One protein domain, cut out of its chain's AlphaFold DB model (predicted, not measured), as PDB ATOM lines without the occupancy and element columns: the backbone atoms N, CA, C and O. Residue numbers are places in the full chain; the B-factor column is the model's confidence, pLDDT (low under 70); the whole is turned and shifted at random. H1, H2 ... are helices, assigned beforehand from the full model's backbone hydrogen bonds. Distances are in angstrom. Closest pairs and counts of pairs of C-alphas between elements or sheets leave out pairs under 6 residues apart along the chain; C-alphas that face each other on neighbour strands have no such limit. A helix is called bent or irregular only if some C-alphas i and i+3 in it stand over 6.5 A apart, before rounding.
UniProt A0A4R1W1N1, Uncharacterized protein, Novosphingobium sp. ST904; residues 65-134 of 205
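What this domain is: This is residues 65 to 134 of the 205 residues of an uncharacterized protein of Novosphingobium sp. ST904 (UniProt A0A4R1W1N1). One long helix, H4, forms a spine, and the three shorter helices follow one another along one side of it: H1 meets its last residues, H2 packs along its middle, and H3 crosses near its beginning at almost a right angle. H1, H2 and H3 follow closely in the chain, and residues 103 to 113 then make a long loop that leads from H3 into H4. The printed part has 70 residues, with four named helices in the order H1, H2, H3, H4 and no named strand, and its class is all helix. It is loose, with a radius of gyration of the C-alphas of 13.8 A and spans of 40 by 28 by 17 A.

How they stand to each other: H1, residues 65 to 77, touches the hub, H4, residues 114 to 132, with residues 66 to 70 alone; the closest C-alphas, those of Ala 70 and Ile 132, are 5.1 A apart. These two run opposite ways at a tilt of 37 degrees, only just steep. H2, residues 80 to 89, is close to H1 but not clearly touching, the closest C-alphas being those of Ile 74 and Pro 80 at 7.9 A. H1 and H2 run the same way at a shallow tilt of 34.8 degrees, only just short of steep. H2 touches residues 122 to 129 of H4, with the C-alphas of Pro 80 and Ile 125 closest at 6.0 A, at a shallow tilt of 26 degrees, opposite ways. H3, residues 92 to 102, touches residues 114 to 118 of H4, about perpendicular at 78 degrees; the closest C-alphas, those of Tyr 96 and Gly 114, are 5.2 A apart. H2 and H3 are only just apart, their closest C-alphas 8.1 A from each other, and H1 and H3 are apart. Every O i to N i+4 pair is within hydrogen-bond range in H1, H2 and H3, against 11 of 15 in H4.

Where its parts are: H1 begins at C-alpha 65, (118.532, 125.537, 194.050), and measures 18.3 A from first to last C-alpha. H2 measures 14.4 A and H3 15.2 A. H4 runs 27.5 A from C-alpha 114 at (134.396, 143.317, 165.528) to C-alpha 132 at (127.431, 131.721, 189.463). H4 is irregular, but only just: C-alphas 127 and 130 are 6.8 A apart.

The domain as a whole: The two C-alphas farthest apart, those of Arg 65 and Arg 111, are 40.3 A from each other. The links H1 to H2 and H2 to H3 are tight, and the link H3 to H4, of 11 residues, is long. The printed part has no cut. The mean pLDDT of the printed part is 80.4, and confidence is under 70 at residue 65 and residues 103 to 112.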
ATOM      1  N   ARG A  65     119.025 125.542 195.438       65.44
ATOM      2  CA  ARG A  65     118.532 125.537 194.050       65.44
ATOM      3  C   ARG A  65     119.461 126.309 193.109       65.44
ATOM      4  O   ARG A  65     119.750 125.821 192.024       65.44
ATOM      5  N   SER A  66     119.949 127.472 193.532       77.69
ATOM      6  CA  SER A  66     120.884 128.290 192.751       77.69
ATOM      7  C   SER A  66     122.250 127.615 192.614       77.69
ATOM      8  O   SER A  66     122.834 127.640 191.539       77.69
ATOM      9  N   GLU A  67     122.723 126.939 193.663       81.88
ATOM     10  CA  GLU A  67     124.006 126.226 193.634       81.88
ATOM     11  C   GLU A  67     123.998 125.040 192.658       81.88
ATOM     12  O   GLU A  67     124.951 124.851 191.906       81.88
ATOM     13  N   LYS A  68     122.904 124.267 192.614       83.94
ATOM     14  CA  LYS A  68     122.747 123.171 191.643       83.94
ATOM     15  C   LYS A  68     122.764 123.674 190.200       83.94
ATOM     16  O   LYS A  68     123.398 123.060 189.347       83.94
ATOM     17  N   ILE A  69     122.094 124.796 189.933       84.69
ATOM     18  CA  ILE A  69     122.072 125.414 188.602       84.69
ATOM     19  C   ILE A  69     123.467 125.919 188.225       84.69
ATOM     20  O   ILE A  69     123.909 125.666 187.109       84.69
ATOM     21  N   ALA A  70     124.180 126.566 189.152       86.12
ATOM     22  CA  ALA A  70     125.547 127.022 188.921       86.12
ATOM     23  C   ALA A  70     126.489 125.851 188.593       86.12
ATOM     24  O   ALA A  70     127.212 125.907 187.602       86.12
ATOM     25  N   LYS A  71     126.425 124.752 189.360       87.31
ATOM     26  CA  LYS A  71     127.212 123.533 189.098       87.31
ATOM     27  C   LYS A  71     126.893 122.918 187.736       87.31
ATOM     28  O   LYS A  71     127.810 122.600 186.984       87.31
ATOM     29  N   TRP A  72     125.609 122.780 187.403       89.81
ATOM     30  CA  TRP A  72     125.186 122.276 186.097       89.81
ATOM     31  C   TRP A  72     125.678 123.170 184.951       89.81
ATOM     32  O   TRP A  72     126.182 122.662 183.952       89.81
ATOM     33  N   PHE A  73     125.579 124.490 185.108       89.12
ATOM     34  CA  PHE A  73     126.019 125.440 184.094       89.12
ATOM     35  C   PHE A  73     127.527 125.344 183.848       89.12
ATOM     36  O   PHE A  73     127.945 125.227 182.699       89.12
ATOM     37  N   ILE A  74     128.335 125.324 184.915       91.06
ATOM     38  CA  ILE A  74     129.795 125.188 184.815       91.06
ATOM     39  C   ILE A  74     130.169 123.863 184.140       91.06
ATOM     40  O   ILE A  74     131.046 123.844 183.281       91.06
ATOM     41  N   ALA A  75     129.490 122.764 184.477       89.94
ATOM     42  CA  ALA A  75     129.750 121.463 183.862       89.94
ATOM     43  C   ALA A  75     129.435 121.436 182.355       89.94
ATOM     44  O   ALA A  75     130.106 120.733 181.603       89.94
ATOM     45  N   GLN A  76     128.423 122.188 181.914       89.50
ATOM     46  CA  GLN A  76     127.973 122.194 180.522       89.50
ATOM     47  C   GLN A  76     128.719 123.209 179.642       89.50
ATOM     48  O   GLN A  76     128.973 122.922 178.473       89.50
ATOM     49  N   TYR A  77     129.027 124.393 180.175       86.25
ATOM     50  CA  TYR A  77     129.510 125.543 179.396       86.25
ATOM     51  C   TYR A  77     130.861 126.097 179.865       86.25
ATOM     52  O   TYR A  77     131.414 126.972 179.201       86.25
ATOM     53  N   GLY A  78     131.408 125.593 180.973       87.69
ATOM     54  CA  GLY A  78     132.626 126.119 181.585       87.69
ATOM     55  C   GLY A  78     132.375 127.301 182.525       87.69
ATOM     56  O   GLY A  78     131.250 127.776 182.698       87.69
ATOM     57  N   ASP A  79     133.441 127.757 183.183       89.69
ATOM     58  CA  ASP A  79     133.368 128.872 184.127       89.69
ATOM     59  C   ASP A  79     133.359 130.222 183.376       89.69
ATOM     60  O   ASP A  79     134.286 130.496 182.603       89.69
ATOM     61  N   PRO A  80     132.367 131.106 183.612       88.88
ATOM     62  CA  PRO A  80     132.334 132.443 183.012       88.88
ATOM     63  C   PRO A  80     133.578 133.304 183.304       88.88
ATOM     64  O   PRO A  80     133.946 134.132 182.471       88.88
ATOM     65  N   LEU A  81     134.250 133.133 184.450       86.94
ATOM     66  CA  LEU A  81     135.495 133.856 184.751       86.94
ATOM     67  C   LEU A  81     136.626 133.432 183.819       86.94
ATOM     68  O   LEU A  81     137.380 134.277 183.334       86.94
ATOM     69  N   VAL A  82     136.721 132.132 183.545       89.06
ATOM     70  CA  VAL A  82     137.700 131.596 182.596       89.06
ATOM     71  C   VAL A  82     137.383 132.115 181.197       89.06
ATOM     72  O   VAL A  82     138.281 132.617 180.527       89.06
ATOM     73  N   ALA A  83     136.106 132.132 180.806       87.81
ATOM     74  CA  ALA A  83     135.675 132.680 179.522       87.81
ATOM     75  C   ALA A  83     136.014 134.178 179.354       87.81
ATOM     76  O   ALA A  83     136.383 134.604 178.260       87.81
ATOM     77  N   LEU A  84     135.942 134.990 180.419       87.12
ATOM     78  CA  LEU A  84     136.423 136.382 180.382       87.12
ATOM     79  C   LEU A  84     137.940 136.459 180.168       87.12
ATOM     80  O   LEU A  84     138.402 137.288 179.385       87.12
ATOM     81  N   GLY A  85     138.710 135.590 180.829       86.25
ATOM     82  CA  GLY A  85     140.155 135.471 180.621       86.25
ATOM     83  C   GLY A  85     140.516 135.070 179.189       86.25
ATOM     84  O   GLY A  85     141.403 135.666 178.578       86.25
ATOM     85  N   GLU A  86     139.781 134.119 178.617       87.81
ATOM     86  CA  GLU A  86     139.936 133.707 177.221       87.81
ATOM     87  C   GLU A  86     139.660 134.860 176.257       87.81
ATOM     88  O   GLU A  86     140.421 135.056 175.314       87.81
ATOM     89  N   ILE A  87     138.624 135.667 176.507       86.56
ATOM     90  CA  ILE A  87     138.319 136.840 175.674       86.56
ATOM     91  C   ILE A  87     139.460 137.852 175.694       86.56
ATOM     92  O   ILE A  87     139.768 138.420 174.652       86.56
ATOM     93  N   MET A  88     140.103 138.070 176.845       85.06
ATOM     94  CA  MET A  88     141.256 138.973 176.926       85.06
ATOM     95  C   MET A  88     142.460 138.463 176.124       85.06
ATOM     96  O   MET A  88     143.193 139.268 175.558       85.06
ATOM     97  N   ASN A  89     142.651 137.142 176.056       87.88
ATOM     98  CA  ASN A  89     143.769 136.522 175.338       87.88
ATOM     99  C   ASN A  89     143.476 136.233 173.857       87.88
ATOM    100  O   ASN A  89     144.403 135.955 173.095       87.88
ATOM    101  N   THR A  90     142.213 136.268 173.435       85.88
ATOM    102  CA  THR A  90     141.823 135.949 172.058       85.88
ATOM    103  C   THR A  90     141.871 137.211 171.190       85.88
ATOM    104  O   THR A  90     141.258 138.219 171.549       85.88
ATOM    105  N   PRO A  91     142.549 137.192 170.026       85.62
ATOM    106  CA  PRO A  91     142.549 138.330 169.113       85.62
ATOM    107  C   PRO A  91     141.144 138.594 168.555       85.62
ATOM    108  O   PRO A  91     140.354 137.674 168.331       85.62
ATOM    109  N   ILE A  92     140.846 139.867 168.293       82.19
ATOM    110  CA  ILE A  92     139.503 140.318 167.902       82.19
ATOM    111  C   ILE A  92     139.008 139.685 166.594       82.19
ATOM    112  O   ILE A  92     137.820 139.392 166.477       82.19
ATOM    113  N   ASP A  93     139.917 139.404 165.657       82.75
ATOM    114  CA  ASP A  93     139.596 138.794 164.363       82.75
ATOM    115  C   ASP A  93     139.012 137.386 164.532       82.75
ATOM    116  O   ASP A  93     138.012 137.042 163.906       82.75
ATOM    117  N   VAL A  94     139.564 136.598 165.462       84.19
ATOM    118  CA  VAL A  94     139.084 135.238 165.750       84.19
ATOM    119  C   VAL A  94     137.697 135.276 166.388       84.19
ATOM    120  O   VAL A  94     136.829 134.475 166.041       84.19
ATOM    121  N   ILE A  95     137.451 136.223 167.297       79.50
ATOM    122  CA  ILE A  95     136.129 136.405 167.917       79.50
ATOM    123  C   ILE A  95     135.098 136.803 166.853       79.50
ATOM    124  O   ILE A  95     133.972 136.304 166.853       79.50
ATOM    125  N   TYR A  96     135.493 137.681 165.935       80.56
ATOM    126  CA  TYR A  96     134.651 138.141 164.843       80.56
ATOM    127  C   TYR A  96     134.281 137.006 163.875       80.56
ATOM    128  O   TYR A  96     133.100 136.815 163.582       80.56
ATOM    129  N   GLU A  97     135.254 136.198 163.447       80.50
ATOM    130  CA  GLU A  97     135.013 135.022 162.603       80.50
ATOM    131  C   GLU A  97     134.099 133.998 163.284       80.50
ATOM    132  O   GLU A  97     133.131 133.531 162.679       80.50
ATOM    133  N   GLN A  98     134.351 133.689 164.561       80.94
ATOM    134  CA  GLN A  98     133.495 132.794 165.348       80.94
ATOM    135  C   GLN A  98     132.051 133.290 165.391       80.94
ATOM    136  O   GLN A  98     131.118 132.496 165.287       80.94
ATOM    137  N   MET A  99     131.854 134.601 165.514       76.94
ATOM    138  CA  MET A  99     130.521 135.180 165.567       76.94
ATOM    139  C   MET A  99     129.827 135.186 164.201       76.94
ATOM    140  O   MET A  99     128.630 134.909 164.147       76.94
ATOM    141  N   ILE A 100     130.551 135.416 163.100       73.00
ATOM    142  CA  ILE A 100     130.010 135.244 161.740       73.00
ATOM    143  C   ILE A 100     129.563 133.796 161.520       73.00
ATOM    144  O   ILE A 100     128.485 133.559 160.978       73.00
ATOM    145  N   LEU A 101     130.371 132.824 161.946       73.81
ATOM    146  CA  LEU A 101     130.038 131.403 161.823       73.81
ATOM    147  C   LEU A 101     128.836 131.021 162.697       73.81
ATOM    148  O   LEU A 101     128.004 130.214 162.283       73.81
ATOM    149  N   ALA A 102     128.729 131.615 163.888       71.19
ATOM    150  CA  ALA A 102     127.623 131.395 164.814       71.19
ATOM    151  C   ALA A 102     126.327 132.130 164.414       71.19
ATOM    152  O   ALA A 102     125.256 131.782 164.916       71.19
ATOM    153  N   GLN A 103     126.385 133.121 163.515       67.00
ATOM    154  CA  GLN A 103     125.196 133.791 162.986       67.00
ATOM    155  C   GLN A 103     124.361 132.836 162.117       67.00
ATOM    156  O   GLN A 103     124.566 132.682 160.912       67.00
ATOM    157  N   GLY A 104     123.357 132.222 162.740       58.75
ATOM    158  CA  GLY A 104     122.284 131.485 162.073       58.75
ATOM    159  C   GLY A 104     121.007 132.317 161.897       58.75
ATOM    160  O   GLY A 104     120.783 133.307 162.592       58.75
ATOM    161  N   GLY A 105     120.132 131.893 160.980       62.69
ATOM    162  CA  GLY A 105     118.780 132.452 160.828       62.69
ATOM    163  C   GLY A 105     118.722 133.871 160.240       62.69
ATOM    164  O   GLY A 105     119.474 134.204 159.328       62.69
ATOM    165  N   GLU A 106     117.818 134.711 160.757       53.09
ATOM    166  CA  GLU A 106     117.538 136.085 160.281       53.09
ATOM    167  C   GLU A 106     118.694 137.086 160.493       53.09
ATOM    168  O   GLU A 106     118.673 138.201 159.968       53.09
ATOM    169  N   ALA A 107     119.715 136.707 161.268       57.62
ATOM    170  CA  ALA A 107     120.925 137.501 161.474       57.62
ATOM    171  C   ALA A 107     121.991 137.271 160.386       57.62
ATOM    172  O   ALA A 107     122.971 138.018 160.321       57.62
ATOM    173  N   LYS A 108     121.805 136.266 159.521       56.81
ATOM    174  CA  LYS A 108     122.756 135.895 158.470       56.81
ATOM    175  C   LYS A 108     122.894 137.036 157.455       56.81
ATOM    176  O   LYS A 108     121.962 137.334 156.715       56.81
ATOM    177  N   GLY A 109     124.065 137.673 157.418       59.56
ATOM    178  CA  GLY A 109     124.384 138.747 156.467       59.56
ATOM    179  C   GLY A 109     124.270 140.175 157.011       59.56
ATOM    180  O   GLY A 109     124.514 141.122 156.262       59.56
ATOM    181  N   LYS A 110     123.959 140.368 158.301       66.44
ATOM    182  CA  LYS A 110     124.106 141.687 158.936       66.44
ATOM    183  C   LYS A 110     125.584 141.954 159.215       66.44
ATOM    184  O   LYS A 110     126.258 141.131 159.827       66.44
ATOM    185  N   ARG A 111     126.082 143.117 158.781       62.66
ATOM    186  CA  ARG A 111     127.433 143.582 159.122       62.66
ATOM    187  C   ARG A 111     127.500 143.833 160.624       62.66
ATOM    188  O   ARG A 111     126.984 144.837 161.100       62.66
ATOM    189  N   VAL A 112     128.115 142.913 161.349       67.44
ATOM    190  CA  VAL A 112     128.541 143.136 162.732       67.44
ATOM    191  C   VAL A 112     129.926 143.758 162.662       67.44
ATOM    192  O   VAL A 112     130.725 143.362 161.816       67.44
ATOM    193  N   THR A 113     130.228 144.753 163.489       76.38
ATOM    194  CA  THR A 113     131.620 145.191 163.630       76.38
ATOM    195  C   THR A 113     132.328 144.312 164.662       76.38
ATOM    196  O   THR A 113     131.701 143.823 165.601       76.38
ATOM    197  N   GLY A 114     133.643 144.108 164.539       72.00
ATOM    198  CA  GLY A 114     134.396 143.317 165.528       72.00
ATOM    199  C   GLY A 114     134.252 143.848 166.963       72.00
ATOM    200  O   GLY A 114     134.268 143.079 167.921       72.00
ATOM    201  N   ARG A 115     134.016 145.160 167.109       78.75
ATOM    202  CA  ARG A 115     133.712 145.804 168.389       78.75
ATOM    203  C   ARG A 115     132.377 145.331 168.964       78.75
ATOM    204  O   ARG A 115     132.350 144.903 170.113       78.75
ATOM    205  N   ASP A 116     131.314 145.360 168.163       81.38
ATOM    206  CA  ASP A 116     129.982 144.917 168.597       81.38
ATOM    207  C   ASP A 116     130.002 143.435 168.991       81.38
ATOM    208  O   ASP A 116     129.357 143.028 169.956       81.38
ATOM    209  N   ALA A 117     130.792 142.628 168.275       77.12
ATOM    210  CA  ALA A 117     130.964 141.212 168.570       77.12
ATOM    211  C   ALA A 117     131.622 140.967 169.935       77.12
ATOM    212  O   ALA A 117     131.151 140.149 170.731       77.12
ATOM    213  N   MET A 118     132.698 141.702 170.224       81.94
ATOM    214  CA  MET A 118     133.378 141.630 171.515       81.94
ATOM    215  C   MET A 118     132.468 142.109 172.652       81.94
ATOM    216  O   MET A 118     132.399 141.469 173.702       81.94
ATOM    217  N   GLU A 119     131.761 143.218 172.442       86.12
ATOM    218  CA  GLU A 119     130.874 143.810 173.440       86.12
ATOM    219  C   GLU A 119     129.711 142.881 173.783       86.12
ATOM    220  O   GLU A 119     129.455 142.646 174.963       86.12
ATOM    221  N   PHE A 120     129.089 142.267 172.773       83.44
ATOM    222  CA  PHE A 120     128.018 141.294 172.965       83.44
ATOM    223  C   PHE A 120     128.484 140.051 173.731       83.44
ATOM    224  O   PHE A 120     127.817 139.592 174.658       83.44
ATOM    225  N   ARG A 121     129.659 139.506 173.383       84.25
ATOM    226  CA  ARG A 121     130.211 138.342 174.092       84.25
ATOM    227  C   ARG A 121     130.540 138.685 175.548       84.25
ATOM    228  O   ARG A 121     130.264 137.890 176.443       84.25
ATOM    229  N   LYS A 122     131.098 139.873 175.793       89.19
ATOM    230  CA  LYS A 122     131.417 140.362 177.139       89.19
ATOM    231  C   LYS A 122     130.156 140.586 177.978       89.19
ATOM    232  O   LYS A 122     130.136 140.158 179.130       89.19
ATOM    233  N   SER A 123     129.130 141.243 177.434       87.81
ATOM    234  CA  SER A 123     127.891 141.536 178.169       87.81
ATOM    235  C   SER A 123     127.149 140.258 178.550       87.81
ATOM    236  O   SER A 123     126.807 140.088 179.717       87.81
ATOM    237  N   ALA A 124     127.029 139.304 177.621       86.00
ATOM    238  CA  ALA A 124     126.401 138.013 177.891       86.00
ATOM    239  C   ALA A 124     127.068 137.264 179.059       86.00
ATOM    240  O   ALA A 124     126.384 136.663 179.887       86.00
ATOM    241  N   ILE A 125     128.400 137.314 179.160       87.19
ATOM    242  CA  ILE A 125     129.121 136.667 180.263       87.19
ATOM    243  C   ILE A 125     128.950 137.444 181.572       87.19
ATOM    244  O   ILE A 125     128.736 136.827 182.618       87.19
ATOM    245  N   LEU A 126     129.007 138.779 181.532       87.81
ATOM    246  CA  LEU A 126     128.809 139.625 182.713       87.81
ATOM    247  C   LEU A 126     127.416 139.463 183.327       87.81
ATOM    248  O   LEU A 126     127.303 139.455 184.551       87.81
ATOM    249  N   ASP A 127     126.386 139.274 182.504       87.69
ATOM    250  CA  ASP A 127     125.012 139.079 182.972       87.69
ATOM    251  C   ASP A 127     124.830 137.736 183.694       87.69
ATOM    252  O   ASP A 127     124.048 137.633 184.642       87.69
ATOM    253  N   VAL A 128     125.577 136.703 183.293       86.06
ATOM    254  CA  VAL A 128     125.518 135.362 183.904       86.06
ATOM    255  C   VAL A 128     126.404 135.257 185.152       86.06
ATOM    256  O   VAL A 128     126.051 134.568 186.114       86.06
ATOM    257  N   LEU A 129     127.527 135.977 185.176       87.44
ATOM    258  CA  LEU A 129     128.516 135.971 186.255       87.44
ATOM    259  C   LEU A 129     127.939 136.095 187.687       87.44
ATOM    260  O   LEU A 129     128.320 135.279 188.539       87.44
ATOM    261  N   PRO A 130     127.018 137.037 188.004       84.81
ATOM    262  CA  PRO A 130     126.520 137.220 189.370       84.81
ATOM    263  C   PRO A 130     125.708 136.031 189.888       84.81
ATOM    264  O   PRO A 130     125.616 135.843 191.103       84.81
ATOM    265  N   TYR A 131     125.140 135.212 189.001       82.31
ATOM    266  CA  TYR A 131     124.357 134.036 189.387       82.31
ATOM    267  C   TYR A 131     125.228 132.820 189.714       82.31
ATOM    268  O   TYR A 131     124.757 131.903 190.388       82.31
ATOM    269  N   ILE A 132     126.488 132.826 189.271       84.00
ATOM    270  CA  ILE A 132     127.431 131.721 189.463       84.00
ATOM    271  C   ILE A 132     128.361 132.007 190.641       84.00
ATOM    272  O   ILE A 132     128.391 131.242 191.604       84.00
ATOM    273  N   HIS A 133     129.070 133.138 190.611       80.62
ATOM    274  CA  HIS A 133     130.066 133.474 191.640       80.62
ATOM    275  C   HIS A 133     129.483 134.271 192.814       80.62
ATOM    276  O   HIS A 133     130.075 134.335 193.895       80.62
ATOM    277  N   GLY A 134     128.273 134.811 192.651       70.31
ATOM    278  CA  GLY A 134     127.694 135.773 193.582       70.31
ATOM    279  C   GLY A 134     128.353 137.145 193.445       70.31
ATOM    280  O   GLY A 134     129.472 137.285 192.956       70.31
TER     281      GLY A 134